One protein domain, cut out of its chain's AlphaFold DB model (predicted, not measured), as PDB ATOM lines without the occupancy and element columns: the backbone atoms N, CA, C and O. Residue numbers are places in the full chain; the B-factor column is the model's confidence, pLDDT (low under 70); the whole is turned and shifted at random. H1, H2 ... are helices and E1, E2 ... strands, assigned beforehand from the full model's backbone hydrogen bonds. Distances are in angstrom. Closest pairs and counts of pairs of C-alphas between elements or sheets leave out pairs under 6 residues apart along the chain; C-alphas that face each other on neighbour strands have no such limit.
ATOM      1  N   ALA A  83     -37.806  -9.294  26.826       89.62
ATOM      2  CA  ALA A  83     -38.112  -9.835  25.508       89.62
ATOM      3  C   ALA A  83     -39.627 -10.009  25.340       89.62
ATOM      4  O   ALA A  83     -40.350 -10.211  26.312       89.62
ATOM      5  N   VAL A  84     -40.113  -9.922  24.097       92.38
ATOM      6  CA  VAL A  84     -41.514 -10.225  23.761       92.38
ATOM      7  C   VAL A  84     -41.557 -11.117  22.530       92.38
ATOM      8  O   VAL A  84     -41.111 -10.682  21.459       92.38
ATOM      9  N   ALA A  85     -42.134 -12.305  22.685       93.38
ATOM     10  CA  ALA A  85     -42.311 -13.315  21.643       93.38
ATOM     11  C   ALA A  85     -43.782 -13.751  21.561       93.38
ATOM     12  O   ALA A  85     -44.538 -13.562  22.515       93.38
ATOM     13  N   SER A  86     -44.206 -14.314  20.431       95.88
ATOM     14  CA  SER A  86     -45.523 -14.965  20.350       95.88
ATOM     15  C   SER A  86     -45.451 -16.393  20.886       95.88
ATOM     16  O   SER A  86     -44.387 -17.017  20.869       95.88
ATOM     17  N   GLY A  87     -46.582 -16.950  21.314       94.06
ATOM     18  CA  GLY A  87     -46.650 -18.361  21.690       94.06
ATOM     19  C   GLY A  87     -46.249 -19.280  20.541       94.06
ATOM     20  O   GLY A  87     -45.506 -20.233  20.750       94.06
ATOM     21  N   ALA A  88     -46.642 -18.955  19.306       94.62
ATOM     22  CA  ALA A  88     -46.215 -19.687  18.115       94.62
ATOM     23  C   ALA A  88     -44.688 -19.659  17.919       94.62
ATOM     24  O   ALA A  88     -44.092 -20.672  17.553       94.62
ATOM     25  N   GLU A  89     -44.038 -18.522  18.187       91.88
ATOM     26  CA  GLU A  89     -42.581 -18.394  18.127       91.88
ATOM     27  C   GLU A  89     -41.900 -19.234  19.212       91.88
ATOM     28  O   GLU A  89     -40.946 -19.946  18.909       91.88
ATOM     29  N   ILE A  90     -42.426 -19.229  20.438       89.81
ATOM     30  CA  ILE A  90     -41.905 -20.049  21.540       89.81
ATOM     31  C   ILE A  90     -42.059 -21.541  21.235       89.81
ATOM     32  O   ILE A  90     -41.097 -22.293  21.352       89.81
ATOM     33  N   LEU A  91     -43.237 -21.969  20.772       89.94
ATOM     34  CA  LEU A  91     -43.488 -23.353  20.364       89.94
ATOM     35  C   LEU A  91     -42.561 -23.783  19.223       89.94
ATOM     36  O   LEU A  91     -42.066 -24.911  19.216       89.94
ATOM     37  N   ARG A  92     -42.294 -22.887  18.265       89.25
ATOM     38  CA  ARG A  92     -41.313 -23.127  17.201       89.25
ATOM     39  C   ARG A  92     -39.909 -23.300  17.777       89.25
ATOM     40  O   ARG A  92     -39.213 -24.223  17.369       89.25
ATOM     41  N   LEU A  93     -39.500 -22.448  18.718       83.50
ATOM     42  CA  LEU A  93     -38.195 -22.542  19.378       83.50
ATOM     43  C   LEU A  93     -38.047 -23.840  20.187       83.50
ATOM     44  O   LEU A  93     -36.986 -24.452  20.114       83.50
ATOM     45  N   PHE A  94     -39.102 -24.314  20.864       80.38
ATOM     46  CA  PHE A  94     -39.077 -25.630  21.519       80.38
ATOM     47  C   PHE A  94     -38.906 -26.773  20.532       80.38
ATOM     48  O   PHE A  94     -38.098 -27.663  20.761       80.38
ATOM     49  N   ARG A  95     -39.674 -26.762  19.433       81.62
ATOM     50  CA  ARG A  95     -39.618 -27.834  18.430       81.62
ATOM     51  C   ARG A  95     -38.253 -27.937  17.762       81.62
ATOM     52  O   ARG A  95     -37.891 -29.013  17.313       81.62
ATOM     53  N   MET A  96     -37.523 -26.828  17.676       77.88
ATOM     54  CA  MET A  96     -36.175 -26.793  17.109       77.88
ATOM     55  C   MET A  96     -35.078 -27.108  18.142       77.88
ATOM     56  O   MET A  96     -33.913 -26.909  17.821       77.88
ATOM     57  N   GLU A  97     -35.426 -27.511  19.376       61.75
ATOM     58  CA  GLU A  97     -34.503 -27.659  20.526       61.75
ATOM     59  C   GLU A  97     -33.667 -26.392  20.820       61.75
ATOM     60  O   GLU A  97     -32.701 -26.402  21.579       61.75
ATOM     61  N   GLY A  98     -34.058 -25.255  20.241       57.00
ATOM     62  CA  GLY A  98     -33.266 -24.033  20.161       57.00
ATOM     63  C   GLY A  98     -33.591 -23.033  21.260       57.00
ATOM     64  O   GLY A  98     -33.580 -21.825  21.012       57.00
ATOM     65  N   ILE A  99     -33.935 -23.502  22.461       54.91
ATOM     66  CA  ILE A  99     -34.091 -22.586  23.585       54.91
ATOM     67  C   ILE A  99     -32.730 -22.254  24.158       54.91
ATOM     68  O   ILE A  99     -32.096 -23.035  24.854       54.91
ATOM     69  N   VAL A 100     -32.334 -21.013  23.902       54.12
ATOM     70  CA  VAL A 100     -31.078 -20.422  24.366       54.12
ATOM     71  C   VAL A 100     -31.020 -20.318  25.903       54.12
ATOM     72  O   VAL A 100     -29.956 -20.084  26.463       54.12
ATOM     73  N   ASN A 101     -32.141 -20.510  26.616       71.38
ATOM     74  CA  ASN A 101     -32.200 -20.439  28.077       71.38
ATOM     75  C   ASN A 101     -33.001 -21.606  28.700       71.38
ATOM     76  O   ASN A 101     -34.231 -21.554  28.777       71.38
ATOM     77  N   VAL A 102     -32.293 -22.631  29.193       72.31
ATOM     78  CA  VAL A 102     -32.851 -23.793  29.921       72.31
ATOM     79  C   VAL A 102     -33.805 -23.385  31.049       72.31
ATOM     80  O   VAL A 102     -34.839 -24.018  31.239       72.31
ATOM     81  N   TYR A 103     -33.527 -22.293  31.762       75.19
ATOM     82  CA  TYR A 103     -34.382 -21.842  32.864       75.19
ATOM     83  C   TYR A 103     -35.737 -21.345  32.375       75.19
ATOM     84  O   TYR A 103     -36.755 -21.550  33.033       75.19
ATOM     85  N   MET A 104     -35.757 -20.697  31.208       74.50
ATOM     86  CA  MET A 104     -37.005 -20.282  30.585       74.50
ATOM     87  C   MET A 104     -37.817 -21.509  30.183       74.50
ATOM     88  O   MET A 104     -39.001 -21.536  30.488       74.50
ATOM     89  N   TRP A 105     -37.179 -22.518  29.572       78.19
ATOM     90  CA  TRP A 105     -37.814 -23.785  29.186       78.19
ATOM     91  C   TRP A 105     -38.490 -24.469  30.366       78.19
ATOM     92  O   TRP A 105     -39.678 -24.768  30.313       78.19
ATOM     93  N   GLU A 106     -37.761 -24.667  31.453       80.88
ATOM     94  CA  GLU A 106     -38.277 -25.380  32.612       80.88
ATOM     95  C   GLU A 106     -39.518 -24.714  33.228       80.88
ATOM     96  O   GLU A 106     -40.439 -25.399  33.663       80.88
ATOM     97  N   GLN A 107     -39.602 -23.380  33.203       81.38
ATOM     98  CA  GLN A 107     -40.760 -22.659  33.738       81.38
ATOM     99  C   GLN A 107     -42.030 -22.787  32.888       81.38
ATOM    100  O   GLN A 107     -43.122 -22.454  33.372       81.38
ATOM    101  N   ILE A 108     -41.896 -23.188  31.623       83.56
ATOM    102  CA  ILE A 108     -42.975 -23.141  30.630       83.56
ATOM    103  C   ILE A 108     -43.257 -24.494  29.965       83.56
ATOM    104  O   ILE A 108     -44.329 -24.633  29.384       83.56
ATOM    105  N   ARG A 109     -42.362 -25.488  30.068       81.81
ATOM    106  CA  ARG A 109     -42.490 -26.790  29.383       81.81
ATOM    107  C   ARG A 109     -43.761 -27.558  29.751       81.81
ATOM    108  O   ARG A 109     -44.338 -28.222  28.902       81.81
ATOM    109  N   ASP A 110     -44.204 -27.420  31.000       84.19
ATOM    110  CA  ASP A 110     -45.357 -28.143  31.551       84.19
ATOM    111  C   ASP A 110     -46.642 -27.300  31.515       84.19
ATOM    112  O   ASP A 110     -47.680 -27.693  32.051       84.19
ATOM    113  N   LYS A 111     -46.588 -26.107  30.911       87.06
ATOM    114  CA  LYS A 111     -47.713 -25.178  30.854       87.06
ATOM    115  C   LYS A 111     -48.248 -25.077  29.423       87.06
ATOM    116  O   LYS A 111     -47.476 -25.083  28.465       87.06
ATOM    117  N   PRO A 112     -49.574 -24.948  29.241       91.69
ATOM    118  CA  PRO A 112     -50.140 -24.761  27.915       91.69
ATOM    119  C   PRO A 112     -49.710 -23.396  27.363       91.69
ATOM    120  O   PRO A 112     -49.995 -22.359  27.970       91.69
ATOM    121  N   ILE A 113     -49.014 -23.393  26.224       92.62
ATOM    122  CA  ILE A 113     -48.677 -22.171  25.486       92.62
ATOM    123  C   ILE A 113     -49.732 -21.930  24.417       92.62
ATOM    124  O   ILE A 113     -49.950 -22.775  23.551       92.62
ATOM    125  N   ARG A 114     -50.363 -20.756  24.468       95.19
ATOM    126  CA  ARG A 114     -51.345 -20.305  23.480       95.19
ATOM    127  C   ARG A 114     -50.620 -19.709  22.270       95.19
ATOM    128  O   ARG A 114     -49.951 -18.691  22.445       95.19
ATOM    129  N   PRO A 115     -50.715 -20.298  21.063       95.56
ATOM    130  CA  PRO A 115     -49.984 -19.823  19.884       95.56
ATOM    131  C   PRO A 115     -50.214 -18.340  19.551       95.56
ATOM    132  O   PRO A 115     -49.294 -17.650  19.110       95.56
ATOM    133  N   GLU A 116     -51.435 -17.866  19.778       96.38
ATOM    134  CA  GLU A 116     -51.922 -16.516  19.504       96.38
ATOM    135  C   GLU A 116     -51.540 -15.476  20.566       96.38
ATOM    136  O   GLU A 116     -51.535 -14.278  20.271       96.38
ATOM    137  N   ALA A 117     -51.186 -15.910  21.779       96.81
ATOM    138  CA  ALA A 117     -50.824 -15.014  22.870       96.81
ATOM    139  C   ALA A 117     -49.407 -14.446  22.694       96.81
ATOM    140  O   ALA A 117     -48.522 -15.053  22.082       96.81
ATOM    141  N   ALA A 118     -49.172 -13.277  23.280       97.12
ATOM    142  CA  ALA A 118     -47.842 -12.719  23.459       97.12
ATOM    143  C   ALA A 118     -47.295 -13.084  24.841       97.12
ATOM    144  O   ALA A 118     -48.014 -13.096  25.836       97.12
ATOM    145  N   TYR A 119     -45.993 -13.324  24.904       94.81
ATOM    146  CA  TYR A 119     -45.275 -13.618  26.133       94.81
ATOM    147  C   TYR A 119     -44.195 -12.572  26.336       94.81
ATOM    148  O   TYR A 119     -43.357 -12.346  25.460       94.81
ATOM    149  N   PHE A 120     -44.242 -11.918  27.489       93.56
ATOM    150  CA  PHE A 120     -43.255 -10.944  27.926       93.56
ATOM    151  C   PHE A 120     -42.347 -11.596  28.968       93.56
ATOM    152  O   PHE A 120     -42.843 -12.164  29.938       93.56
ATOM    153  N   PHE A 121     -41.038 -11.485  28.773       91.00
ATOM    154  CA  PHE A 121     -40.005 -12.073  29.622       91.00
ATOM    155  C   PHE A 121     -39.139 -10.969  30.205       91.00
ATOM    156  O   PHE A 121     -38.703 -10.100  29.454       91.00
ATOM    157  N   THR A 122     -38.842 -11.014  31.498       89.88
ATOM    158  CA  THR A 122     -37.850 -10.135  32.132       89.88
ATOM    159  C   THR A 122     -37.206 -10.828  33.329       89.88
ATOM    160  O   THR A 122     -37.850 -11.636  33.996       89.88
ATOM    161  N   GLY A 123     -35.943 -10.508  33.613       86.06
ATOM    162  CA  GLY A 123     -35.278 -10.897  34.863       86.06
ATOM    163  C   GLY A 123     -35.510  -9.904  36.007       86.06
ATOM    164  O   GLY A 123     -35.091 -10.153  37.132       86.06
ATOM    165  N   ASN A 124     -36.163  -8.770  35.735       86.25
ATOM    166  CA  ASN A 124     -36.308  -7.682  36.693       86.25
ATOM    167  C   ASN A 124     -37.739  -7.662  37.294       86.25
ATOM    168  O   ASN A 124     -38.725  -7.468  36.570       86.25
ATOM    169  N   PRO A 125     -37.883  -7.806  38.627       86.38
ATOM    170  CA  PRO A 125     -39.186  -7.843  39.295       86.38
ATOM    171  C   PRO A 125     -39.978  -6.536  39.189       86.38
ATOM    172  O   PRO A 125     -41.211  -6.556  39.197       86.38
ATOM    173  N   LEU A 126     -39.297  -5.391  39.123       85.19
ATOM    174  CA  LEU A 126     -39.941  -4.087  38.981       85.19
ATOM    175  C   LEU A 126     -40.494  -3.917  37.573       85.19
ATOM    176  O   LEU A 126     -41.657  -3.547  37.428       85.19
ATOM    177  N   LEU A 127     -39.712  -4.283  36.552       88.00
ATOM    178  CA  LEU A 127     -40.171  -4.333  35.161       88.00
ATOM    179  C   LEU A 127     -41.435  -5.181  35.028       88.00
ATOM    180  O   LEU A 127     -42.420  -4.748  34.427       88.00
ATOM    181  N   PHE A 128     -41.434  -6.360  35.649       91.38
ATOM    182  CA  PHE A 128     -42.591  -7.244  35.667       91.38
ATOM    183  C   PHE A 128     -43.821  -6.596  36.312       91.38
ATOM    184  O   PHE A 128     -44.901  -6.613  35.722       91.38
ATOM    185  N   LYS A 129     -43.678  -6.006  37.507       90.69
ATOM    186  CA  LYS A 129     -44.794  -5.369  38.226       90.69
ATOM    187  C   LYS A 129     -45.366  -4.179  37.458       90.69
ATOM    188  O   LYS A 129     -46.583  -4.101  37.291       90.69
ATOM    189  N   THR A 130     -44.500  -3.290  36.977       90.94
ATOM    190  CA  THR A 130     -44.898  -2.080  36.251       90.94
ATOM    191  C   THR A 130     -45.585  -2.440  34.940       90.94
ATOM    192  O   THR A 130     -46.722  -2.032  34.713       90.94
ATOM    193  N   PHE A 131     -44.973  -3.291  34.112       92.25
ATOM    194  CA  PHE A 131     -45.583  -3.644  32.834       92.25
ATOM    195  C   PHE A 131     -46.825  -4.507  32.974       92.25
ATOM    196  O   PHE A 131     -47.744  -4.352  32.174       92.25
ATOM    197  N   ARG A 132     -46.916  -5.369  33.993       94.56
ATOM    198  CA  ARG A 132     -48.167  -6.074  34.282       94.56
ATOM    199  C   ARG A 132     -49.298  -5.083  34.521       94.56
ATOM    200  O   ARG A 132     -50.347  -5.233  33.909       94.56
ATOM    201  N   LYS A 133     -49.074  -4.075  35.371       93.31
ATOM    202  CA  LYS A 133     -50.065  -3.031  35.653       93.31
ATOM    203  C   LYS A 133     -50.464  -2.295  34.372       93.31
ATOM    204  O   LYS A 133     -51.646  -2.249  34.053       93.31
ATOM    205  N   SER A 148     -45.339 -16.838  34.929       83.44
ATOM    206  CA  SER A 148     -44.360 -17.106  35.981       83.44
ATOM    207  C   SER A 148     -44.109 -15.805  36.740       83.44
ATOM    208  O   SER A 148     -43.920 -14.757  36.124       83.44
ATOM    209  N   ASP A 149     -44.129 -15.846  38.065       79.31
ATOM    210  CA  ASP A 149     -43.917 -14.687  38.938       79.31
ATOM    211  C   ASP A 149     -42.540 -14.712  39.619       79.31
ATOM    212  O   ASP A 149     -42.343 -14.041  40.629       79.31
ATOM    213  N   GLY A 150     -41.595 -15.486  39.076       76.88
ATOM    214  CA  GLY A 150     -40.232 -15.580  39.592       76.88
ATOM    215  C   GLY A 150     -40.078 -16.425  40.860       76.88
ATOM    216  O   GLY A 150     -38.953 -16.598  41.312       76.88
ATOM    217  N   ASN A 151     -41.151 -17.013  41.406       72.00
ATOM    218  CA  ASN A 151     -41.080 -17.879  42.596       72.00
ATOM    219  C   ASN A 151     -40.494 -19.278  42.327       72.00
ATOM    220  O   ASN A 151     -40.450 -20.125  43.220       72.00
ATOM    221  N   TRP A 152     -40.056 -19.552  41.099       67.56
ATOM    222  CA  TRP A 152     -39.406 -20.811  40.758       67.56
ATOM    223  C   TRP A 152     -37.950 -20.789  41.218       67.56
ATOM    224  O   TRP A 152     -37.079 -20.223  40.560       67.56
ATOM    225  N   ASN A 153     -37.712 -21.390  42.383       60.69
ATOM    226  CA  ASN A 153     -36.406 -21.427  43.017       60.69
ATOM    227  C   ASN A 153     -35.590 -22.601  42.462       60.69
ATOM    228  O   ASN A 153     -35.827 -23.755  42.814       60.69
ATOM    229  N   PHE A 154     -34.635 -22.309  41.581       61.53
ATOM    230  CA  PHE A 154     -33.825 -23.316  40.890       61.53
ATOM    231  C   PHE A 154     -32.655 -23.877  41.719       61.53
ATOM    232  O   PHE A 154     -31.718 -24.445  41.167       61.53
ATOM    233  N   GLY A 155     -32.693 -23.740  43.047       55.97
ATOM    234  CA  GLY A 155     -31.650 -24.273  43.932       55.97
ATOM    235  C   GLY A 155     -30.312 -23.524  43.867       55.97
ATOM    236  O   GLY A 155     -29.304 -24.037  44.339       55.97
ATOM    237  N   GLY A 156     -30.296 -22.312  43.318       55.94
ATOM    238  CA  GLY A 156     -29.145 -21.412  43.289       55.94
ATOM    239  C   GLY A 156     -29.632 -19.986  43.053       55.94
ATOM    240  O   GLY A 156     -30.712 -19.817  42.492       55.94
ATOM    241  N   ASP A 157     -28.858 -18.989  43.486       55.75
ATOM    242  CA  ASP A 157     -29.142 -17.536  43.484       55.75
ATOM    243  C   ASP A 157     -29.373 -16.900  42.091       55.75
ATOM    244  O   ASP A 157     -29.081 -15.727  41.853       55.75
ATOM    245  N   LEU A 158     -29.868 -17.665  41.122       55.19
ATOM    246  CA  LEU A 158     -30.194 -17.170  39.801       55.19
ATOM    247  C   LEU A 158     -31.446 -16.287  39.875       55.19
ATOM    248  O   LEU A 158     -32.446 -16.679  40.485       55.19
ATOM    249  N   PRO A 159     -31.413 -15.103  39.243       61.28
ATOM    250  CA  PRO A 159     -32.534 -14.179  39.259       61.28
ATOM    251  C   PRO A 159     -33.775 -14.855  38.673       61.28
ATOM    252  O   PRO A 159     -33.722 -15.491  37.616       61.28
ATOM    253  N   GLY A 160     -34.901 -14.732  39.379       70.44
ATOM    254  CA  GLY A 160     -36.169 -15.295  38.936       70.44
ATOM    255  C   GLY A 160     -36.537 -14.758  37.554       70.44
ATOM    256  O   GLY A 160     -36.570 -13.549  37.337       70.44
ATOM    257  N   ASN A 161     -36.829 -15.651  36.607       84.00
ATOM    258  CA  ASN A 161     -37.433 -15.226  35.347       84.00
ATOM    259  C   ASN A 161     -38.916 -14.941  35.586       84.00
ATOM    260  O   ASN A 161     -39.660 -15.800  36.067       84.00
ATOM    261  N   TYR A 162     -39.336 -13.734  35.231       89.69
ATOM    262  CA  TYR A 162     -40.717 -13.295  35.291       89.69
ATOM    263  C   TYR A 162     -41.324 -13.343  33.892       89.69
ATOM    264  O   TYR A 162     -40.753 -12.814  32.934       89.69
ATOM    265  N   ILE A 163     -42.493 -13.972  33.775       92.44
ATOM    266  CA  ILE A 163     -43.165 -14.201  32.497       92.44
ATOM    267  C   ILE A 163     -44.616 -13.742  32.608       92.44
ATOM    268  O   ILE A 163     -45.365 -14.222  33.460       92.44
ATOM    269  N   LEU A 164     -45.033 -12.832  31.729       95.00
ATOM    270  CA  LEU A 164     -46.443 -12.496  31.532       95.00
ATOM    271  C   LEU A 164     -46.938 -13.175  30.266       95.00
ATOM    272  O   LEU A 164     -46.301 -13.058  29.221       95.00
ATOM    273  N   GLU A 165     -48.092 -13.821  30.354       96.44
ATOM    274  CA  GLU A 165     -48.858 -14.199  29.177       96.44
ATOM    275  C   GLU A 165     -49.948 -13.154  28.942       96.44
ATOM    276  O   GLU A 165     -50.679 -12.770  29.860       96.44
ATOM    277  N   ILE A 166     -50.028 -12.687  27.704       97.81
ATOM    278  CA  ILE A 166     -50.845 -11.559  27.293       97.81
ATOM    279  C   ILE A 166     -51.719 -12.006  26.123       97.81
ATOM    280  O   ILE A 166     -51.214 -12.393  25.069       97.81
ATOM    281  N   ASP A 167     -53.030 -11.923  26.299       97.56
ATOM    282  CA  ASP A 167     -54.046 -12.235  25.296       97.56
ATOM    283  C   ASP A 167     -54.186 -11.094  24.276       97.56
ATOM    284  O   ASP A 167     -55.190 -10.387  24.198       97.56
ATOM    285  N   ALA A 168     -53.091 -10.827  23.566       96.94
ATOM    286  CA  ALA A 168     -52.997  -9.814  22.530       96.94
ATOM    287  C   ALA A 168     -51.838 -10.143  21.579       96.94
ATOM    288  O   ALA A 168     -50.844 -10.748  21.993       96.94
ATOM    289  N   PRO A 169     -51.889  -9.686  20.316       96.75
ATOM    290  CA  PRO A 169     -50.785  -9.876  19.388       96.75
ATOM    291  C   PRO A 169     -49.527  -9.120  19.845       96.75
ATOM    292  O   PRO A 169     -49.592  -8.004  20.370       96.75
ATOM    293  N   VAL A 170     -48.349  -9.685  19.551       95.81
ATOM    294  CA  VAL A 170     -47.029  -9.117  19.907       95.81
ATOM    295  C   VAL A 170     -46.866  -7.661  19.451       95.81
ATOM    296  O   VAL A 170     -46.228  -6.862  20.139       95.81
ATOM    297  N   SER A 171     -47.440  -7.290  18.305       94.88
ATOM    298  CA  SER A 171     -47.409  -5.918  17.786       94.88
ATOM    299  C   SER A 171     -48.127  -4.923  18.706       94.88
ATOM    300  O   SER A 171     -47.593  -3.839  18.950       94.88
TER     301      SER A 171
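Overview. This is residues 83 to 133 and 148 to 171 of the 506 residues of an uncharacterized protein of Candidatus Hydrogenedentes bacterium (UniProt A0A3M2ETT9). A small three-stranded sheet forms the middle; H3 covers one face, while H1 and H2, apart from H3, only graze it. The 75 printed residues hold, in order, E1, H1, H2, E2, H3, E3, mixed helices and strands. The sheet runs E1, E2, E3, all antiparallel. The whole is compact, radius of gyration of the C-alphas 12.2 A, spans 31 by 31 by 18 A.

Arrangement. Across E2, residues 118 to 122, N 119 and O 85 of E1, residues 83 to 86, are 2.8 A apart, and N 120 and O 164 of E3, residues 162 to 166, 2.9 A, within hydrogen-bond range. H3, residues 125 to 133, lies over E2 and E3; its closest C-alphas to E3 are Phe 128 and Tyr 162, 6.3 A. Every O i to N i+4 pair is within range in H3 and H1, residues 87 to 95; 2 of 3 in H2, residues 102 to 108.

Along the chain. E2, 13.5 A long, begins at C-alpha 118 (-47.842, -12.719, 23.459); E3, 13.0 A, ends at C-alpha 166 (-50.845, -11.559, 27.293).

Size, cuts and confidence. Residues 134 to 147 are cut out, a C-alpha gap of 15.2 A. pLDDT is under 70 in residues 97 to 100 and 152 to 159.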